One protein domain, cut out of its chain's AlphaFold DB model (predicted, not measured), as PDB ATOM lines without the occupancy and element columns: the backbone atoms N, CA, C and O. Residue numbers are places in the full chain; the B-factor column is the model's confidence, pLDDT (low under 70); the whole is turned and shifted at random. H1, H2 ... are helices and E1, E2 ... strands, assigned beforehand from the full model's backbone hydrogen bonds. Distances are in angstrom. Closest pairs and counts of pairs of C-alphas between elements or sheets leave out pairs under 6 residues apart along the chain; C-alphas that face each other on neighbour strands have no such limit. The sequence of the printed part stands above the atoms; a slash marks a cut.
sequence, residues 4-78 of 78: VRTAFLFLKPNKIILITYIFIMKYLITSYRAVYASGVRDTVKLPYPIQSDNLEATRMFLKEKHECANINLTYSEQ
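This is residues 4 to 78 of the 78 residues of an uncharacterized protein of gut metagenome (UniProt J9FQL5). A small, strongly twisted sheet of three strands has one helix, H1, packed over one face, and from this body residues 4 to 26 reach out as a long arm that doubles back on itself. That arm makes much of the length, and at its tip residues 10 to 15 stand free. The printed part has 75 residues, with E1, E2, H1 and E3 along the chain, and the antiparallel sheet runs E2, E1, E3. It is of mixed class, helices and strands, in two layers, and only just extended, close to loose, with a radius of gyration of the C-alphas of 17.2 A and spans of 57 by 26 by 17 A.

Look first at inner strand E1, residues 27 to 35, which bends by 74 degrees at residue 30. It forms a hairpin with edge strand E2, residues 41 to 52, antiparallel at 161 degrees; N 34 and O 42 are 2.8 A apart, within hydrogen-bond range. E2 bends by 95 degrees at residue 48. The other edge strand, E3, residues 70 to 77, is antiparallel to E1 at 161 degrees, with N 33 and O 72 at 2.8 A. H1, residues 55 to 65, is on the sheet; its closest C-alphas to E3 are Arg 59 and Ile 71, 5.8 A apart. E2, H1 and E3 form a split strand-helix-strand unit, two strands running the same way with E1 between them, and its crossover is right-handed. In H1 every O i to N i+4 pair is within hydrogen-bond range.

Find C-alpha 27 at (-27.517, 3.361, 33.229), where E1 begins its 21.3 A. E2 covers 23.2 A, and H1 runs 15.1 A from C-alpha 55 at (-22.642, -2.180, 34.098). E3 runs 21.0 A to C-alpha 77 at (-31.209, 3.873, 35.944).

The C-alphas farthest apart are those of Asn 14 and Gly 39, 57.1 A. The printed part has no cut, and the three links between named elements are tight. The model's mean pLDDT over the printed part is 76.0; residues 4 to 25 and residue 78 are under 70.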
ATOM      1  N   VAL A   4     -27.281   5.265  18.376       41.31
ATOM      2  CA  VAL A   4     -27.384   4.228  17.335       41.31
ATOM      3  C   VAL A   4     -26.050   4.132  16.602       41.31
ATOM      4  O   VAL A   4     -25.635   5.081  15.939       41.31
ATOM      5  N   ARG A   5     -25.363   2.989  16.711       40.00
ATOM      6  CA  ARG A   5     -24.123   2.722  15.970       40.00
ATOM      7  C   ARG A   5     -24.395   1.648  14.918       40.00
ATOM      8  O   ARG A   5     -24.554   0.475  15.242       40.00
ATOM      9  N   THR A   6     -24.482   2.060  13.656       46.28
ATOM     10  CA  THR A   6     -24.737   1.167  12.515       46.28
ATOM     11  C   THR A   6     -23.434   0.498  12.077       46.28
ATOM     12  O   THR A   6     -22.483   1.189  11.717       46.28
ATOM     13  N   ALA A   7     -23.382  -0.834  12.094       45.56
ATOM     14  CA  ALA A   7     -22.261  -1.614  11.572       45.56
ATOM     15  C   ALA A   7     -22.722  -2.451  10.370       45.56
ATOM     16  O   ALA A   7     -23.736  -3.144  10.445       45.56
ATOM     17  N   PHE A   8     -21.979  -2.391   9.263       50.31
ATOM     18  CA  PHE A   8     -22.230  -3.204   8.072       50.31
ATOM     19  C   PHE A   8     -21.353  -4.457   8.128       50.31
ATOM     20  O   PHE A   8     -20.131  -4.359   8.031       50.31
ATOM     21  N   LEU A   9     -21.960  -5.635   8.284       45.56
ATOM     22  CA  LEU A   9     -21.246  -6.909   8.196       45.56
ATOM     23  C   LEU A   9     -21.410  -7.480   6.779       45.56
ATOM     24  O   LEU A   9     -22.506  -7.874   6.385       45.56
ATOM     25  N   PHE A  10     -20.326  -7.514   6.001       44.47
ATOM     26  CA  PHE A  10     -20.309  -8.120   4.666       44.47
ATOM     27  C   PHE A  10     -20.146  -9.644   4.783       44.47
ATOM     28  O   PHE A  10     -19.045 -10.137   5.015       44.47
ATOM     29  N   LEU A  11     -21.229 -10.409   4.595       43.50
ATOM     30  CA  LEU A  11     -21.176 -11.868   4.444       43.50
ATOM     31  C   LEU A  11     -21.718 -12.272   3.061       43.50
ATOM     32  O   LEU A  11     -22.927 -12.373   2.866       43.50
ATOM     33  N   LYS A  12     -20.802 -12.563   2.121       44.09
ATOM     34  CA  LYS A  12     -21.058 -13.056   0.746       44.09
ATOM     35  C   LYS A  12     -21.849 -12.098  -0.181       44.09
ATOM     36  O   LYS A  12     -22.633 -11.274   0.275       44.09
ATOM     37  N   PRO A  13     -21.664 -12.196  -1.514       51.25
ATOM     38  CA  PRO A  13     -21.962 -11.102  -2.450       51.25
ATOM     39  C   PRO A  13     -23.449 -10.770  -2.694       51.25
ATOM     40  O   PRO A  13     -23.723  -9.982  -3.585       51.25
ATOM     41  N   ASN A  14     -24.418 -11.336  -1.958       48.62
ATOM     42  CA  ASN A  14     -25.845 -11.171  -2.292       48.62
ATOM     43  C   ASN A  14     -26.832 -11.115  -1.108       48.62
ATOM     44  O   ASN A  14     -28.035 -11.261  -1.317       48.62
ATOM     45  N   LYS A  15     -26.378 -10.899   0.134       40.59
ATOM     46  CA  LYS A  15     -27.287 -10.644   1.271       40.59
ATOM     47  C   LYS A  15     -26.700  -9.590   2.206       40.59
ATOM     48  O   LYS A  15     -25.841  -9.892   3.025       40.59
ATOM     49  N   ILE A  16     -27.191  -8.356   2.100       50.41
ATOM     50  CA  ILE A  16     -26.968  -7.319   3.114       50.41
ATOM     51  C   ILE A  16     -28.014  -7.554   4.205       50.41
ATOM     52  O   ILE A  16     -29.203  -7.338   3.983       50.41
ATOM     53  N   ILE A  17     -27.586  -8.035   5.369       52.56
ATOM     54  CA  ILE A  17     -28.447  -8.126   6.550       52.56
ATOM     55  C   ILE A  17     -28.175  -6.873   7.380       52.56
ATOM     56  O   ILE A  17     -27.086  -6.712   7.932       52.56
ATOM     57  N   LEU A  18     -29.148  -5.963   7.433       45.00
ATOM     58  CA  LEU A  18     -29.087  -4.781   8.286       45.00
ATOM     59  C   LEU A  18     -29.349  -5.223   9.729       45.00
ATOM     60  O   LEU A  18     -30.494  -5.407  10.130       45.00
ATOM     61  N   ILE A  19     -28.288  -5.429  10.506       54.03
ATOM     62  CA  ILE A  19     -28.420  -5.680  11.942       54.03
ATOM     63  C   ILE A  19     -28.333  -4.327  12.645       54.03
ATOM     64  O   ILE A  19     -27.251  -3.817  12.935       54.03
ATOM     65  N   THR A  20     -29.489  -3.710  12.873       46.28
ATOM     66  CA  THR A  20     -29.587  -2.486  13.668       46.28
ATOM     67  C   THR A  20     -29.471  -2.851  15.146       46.28
ATOM     68  O   THR A  20     -30.440  -3.281  15.767       46.28
ATOM     69  N   TYR A  21     -28.282  -2.684  15.723       50.56
ATOM     70  CA  TYR A  21     -28.103  -2.759  17.172       50.56
ATOM     71  C   TYR A  21     -28.598  -1.455  17.805       50.56
ATOM     72  O   TYR A  21     -27.965  -0.406  17.687       50.56
ATOM     73  N   ILE A  22     -29.750  -1.514  18.472       51.00
ATOM     74  CA  ILE A  22     -30.250  -0.411  19.293       51.00
ATOM     75  C   ILE A  22     -29.566  -0.524  20.661       51.00
ATOM     76  O   ILE A  22     -29.981  -1.316  21.505       51.00
ATOM     77  N   PHE A  23     -28.504   0.255  20.879       55.62
ATOM     78  CA  PHE A  23     -27.898   0.412  22.201       55.62
ATOM     79  C   PHE A  23     -28.804   1.302  23.063       55.62
ATOM     80  O   PHE A  23     -28.769   2.533  22.991       55.62
ATOM     81  N   ILE A  24     -29.667   0.667  23.857       60.25
ATOM     82  CA  ILE A  24     -30.454   1.349  24.885       60.25
ATOM     83  C   ILE A  24     -29.532   1.557  26.086       60.25
ATOM     84  O   ILE A  24     -29.305   0.636  26.866       60.25
ATOM     85  N   MET A  25     -28.991   2.765  26.221       69.06
ATOM     86  CA  MET A  25     -28.225   3.155  27.403       69.06
ATOM     87  C   MET A  25     -29.180   3.278  28.593       69.06
ATOM     88  O   MET A  25     -29.952   4.230  28.660       69.06
ATOM     89  N   LYS A  26     -29.151   2.286  29.488       79.31
ATOM     90  CA  LYS A  26     -30.056   2.181  30.646       79.31
ATOM     91  C   LYS A  26     -29.497   2.813  31.910       79.31
ATOM     92  O   LYS A  26     -30.254   3.166  32.802       79.31
ATOM     93  N   TYR A  27     -28.179   2.931  32.010       86.88
ATOM     94  CA  TYR A  27     -27.517   3.361  33.229       86.88
ATOM     95  C   TYR A  27     -26.682   4.607  32.979       86.88
ATOM     96  O   TYR A  27     -25.900   4.683  32.032       86.88
ATOM     97  N   LEU A  28     -26.815   5.575  33.875       88.75
ATOM     98  CA  LEU A  28     -26.035   6.797  33.914       88.75
ATOM     99  C   LEU A  28     -25.074   6.732  35.102       88.75
ATOM    100  O   LEU A  28     -25.486   6.860  36.252       88.75
ATOM    101  N   ILE A  29     -23.791   6.516  34.834       89.19
ATOM    102  CA  ILE A  29     -22.739   6.356  35.840       89.19
ATOM    103  C   ILE A  29     -22.136   7.726  36.155       89.19
ATOM    104  O   ILE A  29     -21.572   8.374  35.278       89.19
ATOM    105  N   THR A  30     -22.206   8.161  37.410       90.19
ATOM    106  CA  THR A  30     -21.729   9.488  37.855       90.19
ATOM    107  C   THR A  30     -20.394   9.426  38.596       90.19
ATOM    108  O   THR A  30     -19.621  10.382  38.606       90.19
ATOM    109  N   SER A  31     -20.102   8.299  39.238       91.62
ATOM    110  CA  SER A  31     -18.851   8.072  39.961       91.62
ATOM    111  C   SER A  31     -18.587   6.584  40.122       91.62
ATOM    112  O   SER A  31     -19.483   5.760  39.951       91.62
ATOM    113  N   TYR A  32     -17.364   6.222  40.486       91.62
ATOM    114  CA  TYR A  32     -17.033   4.860  40.883       91.62
ATOM    115  C   TYR A  32     -16.043   4.860  42.043       91.62
ATOM    116  O   TYR A  32     -15.297   5.813  42.255       91.62
ATOM    117  N   ARG A  33     -16.048   3.779  42.819       92.62
ATOM    118  CA  ARG A  33     -15.079   3.528  43.880       92.62
ATOM    119  C   ARG A  33     -14.247   2.307  43.516       92.62
ATOM    120  O   ARG A  33     -14.790   1.206  43.443       92.62
ATOM    121  N   ALA A  34     -12.955   2.511  43.307       92.12
ATOM    122  CA  ALA A  34     -11.981   1.447  43.126       92.12
ATOM    123  C   ALA A  34     -11.519   0.930  44.493       92.12
ATOM    124  O   ALA A  34     -11.229   1.708  45.403       92.12
ATOM    125  N   VAL A  35     -11.485  -0.390  44.647       91.19
ATOM    126  CA  VAL A  35     -10.974  -1.079  45.833       91.19
ATOM    127  C   VAL A  35      -9.793  -1.927  45.397       91.19
ATOM    128  O   VAL A  35      -9.938  -2.849  44.591       91.19
ATOM    129  N   TYR A  36      -8.621  -1.607  45.924       89.69
ATOM    130  CA  TYR A  36      -7.375  -2.292  45.610       89.69
ATOM    131  C   TYR A  36      -7.156  -3.488  46.536       89.69
ATOM    132  O   TYR A  36      -7.681  -3.535  47.649       89.69
ATOM    133  N   ALA A  37      -6.338  -4.445  46.094       86.81
ATOM    134  CA  ALA A  37      -5.965  -5.604  46.909       86.81
ATOM    135  C   ALA A  37      -5.225  -5.207  48.203       86.81
ATOM    136  O   ALA A  37      -5.291  -5.920  49.196       86.81
ATOM    137  N   SER A  38      -4.588  -4.031  48.214       87.88
ATOM    138  CA  SER A  38      -3.958  -3.424  49.393       87.88
ATOM    139  C   SER A  38      -4.953  -2.931  50.454       87.88
ATOM    140  O   SER A  38      -4.536  -2.492  51.522       87.88
ATOM    141  N   GLY A  39      -6.261  -2.952  50.173       83.69
ATOM    142  CA  GLY A  39      -7.300  -2.385  51.037       83.69
ATOM    143  C   GLY A  39      -7.534  -0.884  50.832       83.69
ATOM    144  O   GLY A  39      -8.481  -0.338  51.403       83.69
ATOM    145  N   VAL A  40      -6.728  -0.229  49.987       89.25
ATOM    146  CA  VAL A  40      -6.920   1.172  49.586       89.25
ATOM    147  C   VAL A  40      -8.228   1.316  48.810       89.25
ATOM    148  O   VAL A  40      -8.607   0.449  48.014       89.25
ATOM    149  N   ARG A  41      -8.943   2.411  49.071       90.81
ATOM    150  CA  ARG A  41     -10.218   2.733  48.433       90.81
ATOM    151  C   ARG A  41     -10.139   4.126  47.836       90.81
ATOM    152  O   ARG A  41     -10.125   5.100  48.583       90.81
ATOM    153  N   ASP A  42     -10.200   4.207  46.517       90.19
ATOM    154  CA  ASP A  42     -10.230   5.474  45.798       90.19
ATOM    155  C   ASP A  42     -11.621   5.729  45.248       90.19
ATOM    156  O   ASP A  42     -12.227   4.876  44.603       90.19
ATOM    157  N   THR A  43     -12.162   6.910  45.532       90.88
ATOM    158  CA  THR A  43     -13.456   7.330  44.988       90.88
ATOM    159  C   THR A  43     -13.208   8.332  43.874       90.88
ATOM    160  O   THR A  43     -12.770   9.449  44.130       90.88
ATOM    161  N   VAL A  44     -13.519   7.937  42.643       87.88
ATOM    162  CA  VAL A  44     -13.349   8.763  41.450       87.88
ATOM    163  C   VAL A  44     -14.708   9.308  41.028       87.88
ATOM    164  O   VAL A  44     -15.621   8.564  40.656       87.88
ATOM    165  N   LYS A  45     -14.852  10.632  41.090       88.94
ATOM    166  CA  LYS A  45     -16.000  11.333  40.510       88.94
ATOM    167  C   LYS A  45     -15.729  11.583  39.037       88.94
ATOM    168  O   LYS A  45     -14.680  12.119  38.685       88.94
ATOM    169  N   LEU A  46     -16.665  11.183  38.183       85.50
ATOM    170  CA  LEU A  46     -16.546  11.432  36.757       85.50
ATOM    171  C   LEU A  46     -16.936  12.894  36.492       85.50
ATOM    172  O   LEU A  46     -17.986  13.325  36.970       85.50
ATOM    173  N   PRO A  47     -16.123  13.666  35.750       81.50
ATOM    174  CA  PRO A  47     -16.467  15.047  35.407       81.50
ATOM    175  C   PRO A  47     -17.714  15.119  34.516       81.50
ATOM    176  O   PRO A  47     -18.446  16.102  34.560       81.50
ATOM    177  N   TYR A  48     -17.980  14.055  33.754       84.12
ATOM    178  CA  TYR A  48     -19.182  13.888  32.948       84.12
ATOM    179  C   TYR A  48     -19.756  12.488  33.173       84.12
ATOM    180  O   TYR A  48     -18.984  11.525  33.209       84.12
ATOM    181  N   PRO A  49     -21.083  12.347  33.326       83.75
ATOM    182  CA  PRO A  49     -21.688  11.048  33.546       83.75
ATOM    183  C   PRO A  49     -21.560  10.162  32.303       83.75
ATOM    184  O   PRO A  49     -21.802  10.600  31.178       83.75
ATOM    185  N   ILE A  50     -21.187   8.902  32.512       84.56
ATOM    186  CA  ILE A  50     -21.026   7.911  31.447       84.56
ATOM    187  C   ILE A  50     -22.343   7.160  31.284       84.56
ATOM    188  O   ILE A  50     -22.829   6.538  32.225       84.56
ATOM    189  N   GLN A  51     -22.905   7.195  30.081       85.81
ATOM    190  CA  GLN A  51     -24.045   6.362  29.716       85.81
ATOM    191  C   GLN A  51     -23.557   4.965  29.331       85.81
ATOM    192  O   GLN A  51     -22.649   4.831  28.512       85.81
ATOM    193  N   SER A  52     -24.143   3.939  29.939       82.94
ATOM    194  CA  SER A  52     -23.814   2.540  29.686       82.94
ATOM    195  C   SER A  52     -25.076   1.683  29.689       82.94
ATOM    196  O   SER A  52     -25.985   1.880  30.493       82.94
ATOM    197  N   ASP A  53     -25.143   0.716  28.785       82.94
ATOM    198  CA  ASP A  53     -26.164  -0.331  28.755       82.94
ATOM    199  C   ASP A  53     -25.769  -1.543  29.615       82.94
ATOM    200  O   ASP A  53     -26.637  -2.282  30.084       82.94
ATOM    201  N   ASN A  54     -24.467  -1.718  29.868       84.25
ATOM    202  CA  ASN A  54     -23.916  -2.871  30.564       84.25
ATOM    203  C   ASN A  54     -22.933  -2.454  31.669       84.25
ATOM    204  O   ASN A  54     -21.757  -2.141  31.444       84.25
ATOM    205  N   LEU A  55     -23.424  -2.499  32.906       86.00
ATOM    206  CA  LEU A  55     -22.642  -2.180  34.098       86.00
ATOM    207  C   LEU A  55     -21.489  -3.155  34.325       86.00
ATOM    208  O   LEU A  55     -20.417  -2.718  34.727       86.00
ATOM    209  N   GLU A  56     -21.676  -4.446  34.051       86.06
ATOM    210  CA  GLU A  56     -20.645  -5.473  34.252       86.06
ATOM    211  C   GLU A  56     -19.475  -5.265  33.288       86.06
ATOM    212  O   GLU A  56     -18.320  -5.234  33.714       86.06
ATOM    213  N   ALA A  57     -19.767  -5.004  32.010       86.25
ATOM    214  CA  ALA A  57     -18.743  -4.648  31.028       86.25
ATOM    215  C   ALA A  57     -17.989  -3.374  31.446       86.25
ATOM    216  O   ALA A  57     -16.764  -3.302  31.353       86.25
ATOM    217  N   THR A  58     -18.715  -2.388  31.985       86.69
ATOM    218  CA  THR A  58     -18.112  -1.142  32.480       86.69
ATOM    219  C   THR A  58     -17.241  -1.375  33.717       86.69
ATOM    220  O   THR A  58     -16.162  -0.791  33.829       86.69
ATOM    221  N   ARG A  59     -17.660  -2.258  34.635       88.88
ATOM    222  CA  ARG A  59     -16.851  -2.675  35.790       88.88
ATOM    223  C   ARG A  59     -15.583  -3.378  35.343       88.88
ATOM    224  O   ARG A  59     -14.526  -3.010  35.840       88.88
ATOM    225  N   MET A  60     -15.664  -4.341  34.423       88.81
ATOM    226  CA  MET A  60     -14.480  -5.045  33.916       88.81
ATOM    227  C   MET A  60     -13.494  -4.079  33.263       88.81
ATOM    228  O   MET A  60     -12.313  -4.117  33.595       88.81
ATOM    229  N   PHE A  61     -13.980  -3.163  32.424       88.06
ATOM    230  CA  PHE A  61     -13.134  -2.160  31.780       88.06
ATOM    231  C   PHE A  61     -12.407  -1.266  32.797       88.06
ATOM    232  O   PHE A  61     -11.199  -1.067  32.703       88.06
ATOM    233  N   LEU A  62     -13.122  -0.744  33.800       87.38
ATOM    234  CA  LEU A  62     -12.502   0.075  34.847       87.38
ATOM    235  C   LEU A  62     -11.578  -0.748  35.748       87.38
ATOM    236  O   LEU A  62     -10.551  -0.243  36.194       87.38
ATOM    237  N   LYS A  63     -11.920  -2.011  36.004       88.69
ATOM    238  CA  LYS A  63     -11.107  -2.915  36.808       88.69
ATOM    239  C   LYS A  63      -9.757  -3.174  36.148       88.69
ATOM    240  O   LYS A  63      -8.743  -3.066  36.825       88.69
ATOM    241  N   GLU A  64      -9.761  -3.462  34.847       87.56
ATOM    242  CA  GLU A  64      -8.555  -3.661  34.040       87.56
ATOM    243  C   GLU A  64      -7.737  -2.371  33.943       87.56
ATOM    244  O   GLU A  64      -6.545  -2.371  34.230       87.56
ATOM    245  N   LYS A  65      -8.391  -1.241  33.651       86.25
ATOM    246  CA  LYS A  65      -7.728   0.062  33.514       86.25
ATOM    247  C   LYS A  65      -7.033   0.542  34.791       86.25
ATOM    248  O   LYS A  65      -6.017   1.224  34.706       86.25
ATOM    249  N   HIS A  66      -7.616   0.260  35.955       85.88
ATOM    250  CA  HIS A  66      -7.107   0.714  37.251       85.88
ATOM    251  C   HIS A  66      -6.400  -0.388  38.047       85.88
ATOM    252  O   HIS A  66      -6.044  -0.132  39.193       85.88
ATOM    253  N   GLU A  67      -6.239  -1.591  37.483       86.81
ATOM    254  CA  GLU A  67      -5.609  -2.755  38.130       86.81
ATOM    255  C   GLU A  67      -6.104  -2.990  39.571       86.81
ATOM    256  O   GLU A  67      -5.347  -3.263  40.504       86.81
ATOM    257  N   CYS A  68      -7.414  -2.841  39.780       87.00
ATOM    258  CA  CYS A  68      -8.017  -2.928  41.108       87.00
ATOM    259  C   CYS A  68      -8.703  -4.283  41.333       87.00
ATOM    260  O   CYS A  68      -9.027  -5.024  40.403       87.00
ATOM    261  N   ALA A  69      -8.933  -4.639  42.597       87.25
ATOM    262  CA  ALA A  69      -9.589  -5.898  42.943       87.25
ATOM    263  C   ALA A  69     -11.098  -5.834  42.659       87.25
ATOM    264  O   ALA A  69     -11.680  -6.805  42.159       87.25
ATOM    265  N   ASN A  70     -11.721  -4.686  42.944       88.12
ATOM    266  CA  ASN A  70     -13.149  -4.464  42.753       88.12
ATOM    267  C   ASN A  70     -13.468  -3.001  42.379       88.12
ATOM    268  O   ASN A  70     -12.794  -2.076  42.829       88.12
ATOM    269  N   ILE A  71     -14.529  -2.803  41.595       90.38
ATOM    270  CA  ILE A  71     -15.088  -1.499  41.221       90.38
ATOM    271  C   ILE A  71     -16.549  -1.451  41.671       90.38
ATOM    272  O   ILE A  71     -17.399  -2.176  41.153       90.38
ATOM    273  N   ASN A  72     -16.869  -0.510  42.554       91.81
ATOM    274  CA  ASN A  72     -18.246  -0.174  42.894       91.81
ATOM    275  C   ASN A  72     -18.693   1.039  42.077       91.81
ATOM    276  O   ASN A  72     -18.278   2.166  42.342       91.81
ATOM    277  N   LEU A  73     -19.546   0.809  41.080       90.81
ATOM    278  CA  LEU A  73     -20.139   1.873  40.270       90.81
ATOM    279  C   LEU A  73     -21.258   2.580  41.039       90.81
ATOM    280  O   LEU A  73     -22.099   1.932  41.653       90.81
ATOM    281  N   THR A  74     -21.299   3.905  40.949       91.69
ATOM    282  CA  THR A  74     -22.450   4.729  41.327       91.69
ATOM    283  C   THR A  74     -23.181   5.121  40.052       91.69
ATOM    284  O   THR A  74     -22.630   5.850  39.224       91.69
ATOM    285  N   TYR A  75     -24.396   4.612  39.879       89.31
ATOM    286  CA  TYR A  75     -25.194   4.831  38.679       89.31
ATOM    287  C   TYR A  75     -26.661   5.069  39.015       89.31
ATOM    288  O   TYR A  75     -27.147   4.641  40.058       89.31
ATOM    289  N   SER A  76     -27.351   5.761  38.115       87.50
ATOM    290  CA  SER A  76     -28.807   5.908  38.107       87.50
ATOM    291  C   SER A  76     -29.369   5.182  36.892       87.50
ATOM    292  O   SER A  76     -28.791   5.271  35.811       87.50
ATOM    293  N   GLU A  77     -30.462   4.449  37.066       83.81
ATOM    294  CA  GLU A  77     -31.209   3.873  35.944       83.81
ATOM    295  C   GLU A  77     -32.053   4.977  35.283       83.81
ATOM    296  O   GLU A  77     -32.593   5.833  35.991       83.81
ATOM    297  N   GLN A  78     -32.092   5.012  33.947       69.62
ATOM    298  CA  GLN A  78     -32.818   6.006  33.143       69.62
ATOM    299  C   GLN A  78     -33.959   5.385  32.344       69.62
ATOM    300  O   GLN A  78     -33.784   4.252  31.840       69.62
TER     301      GLN A  78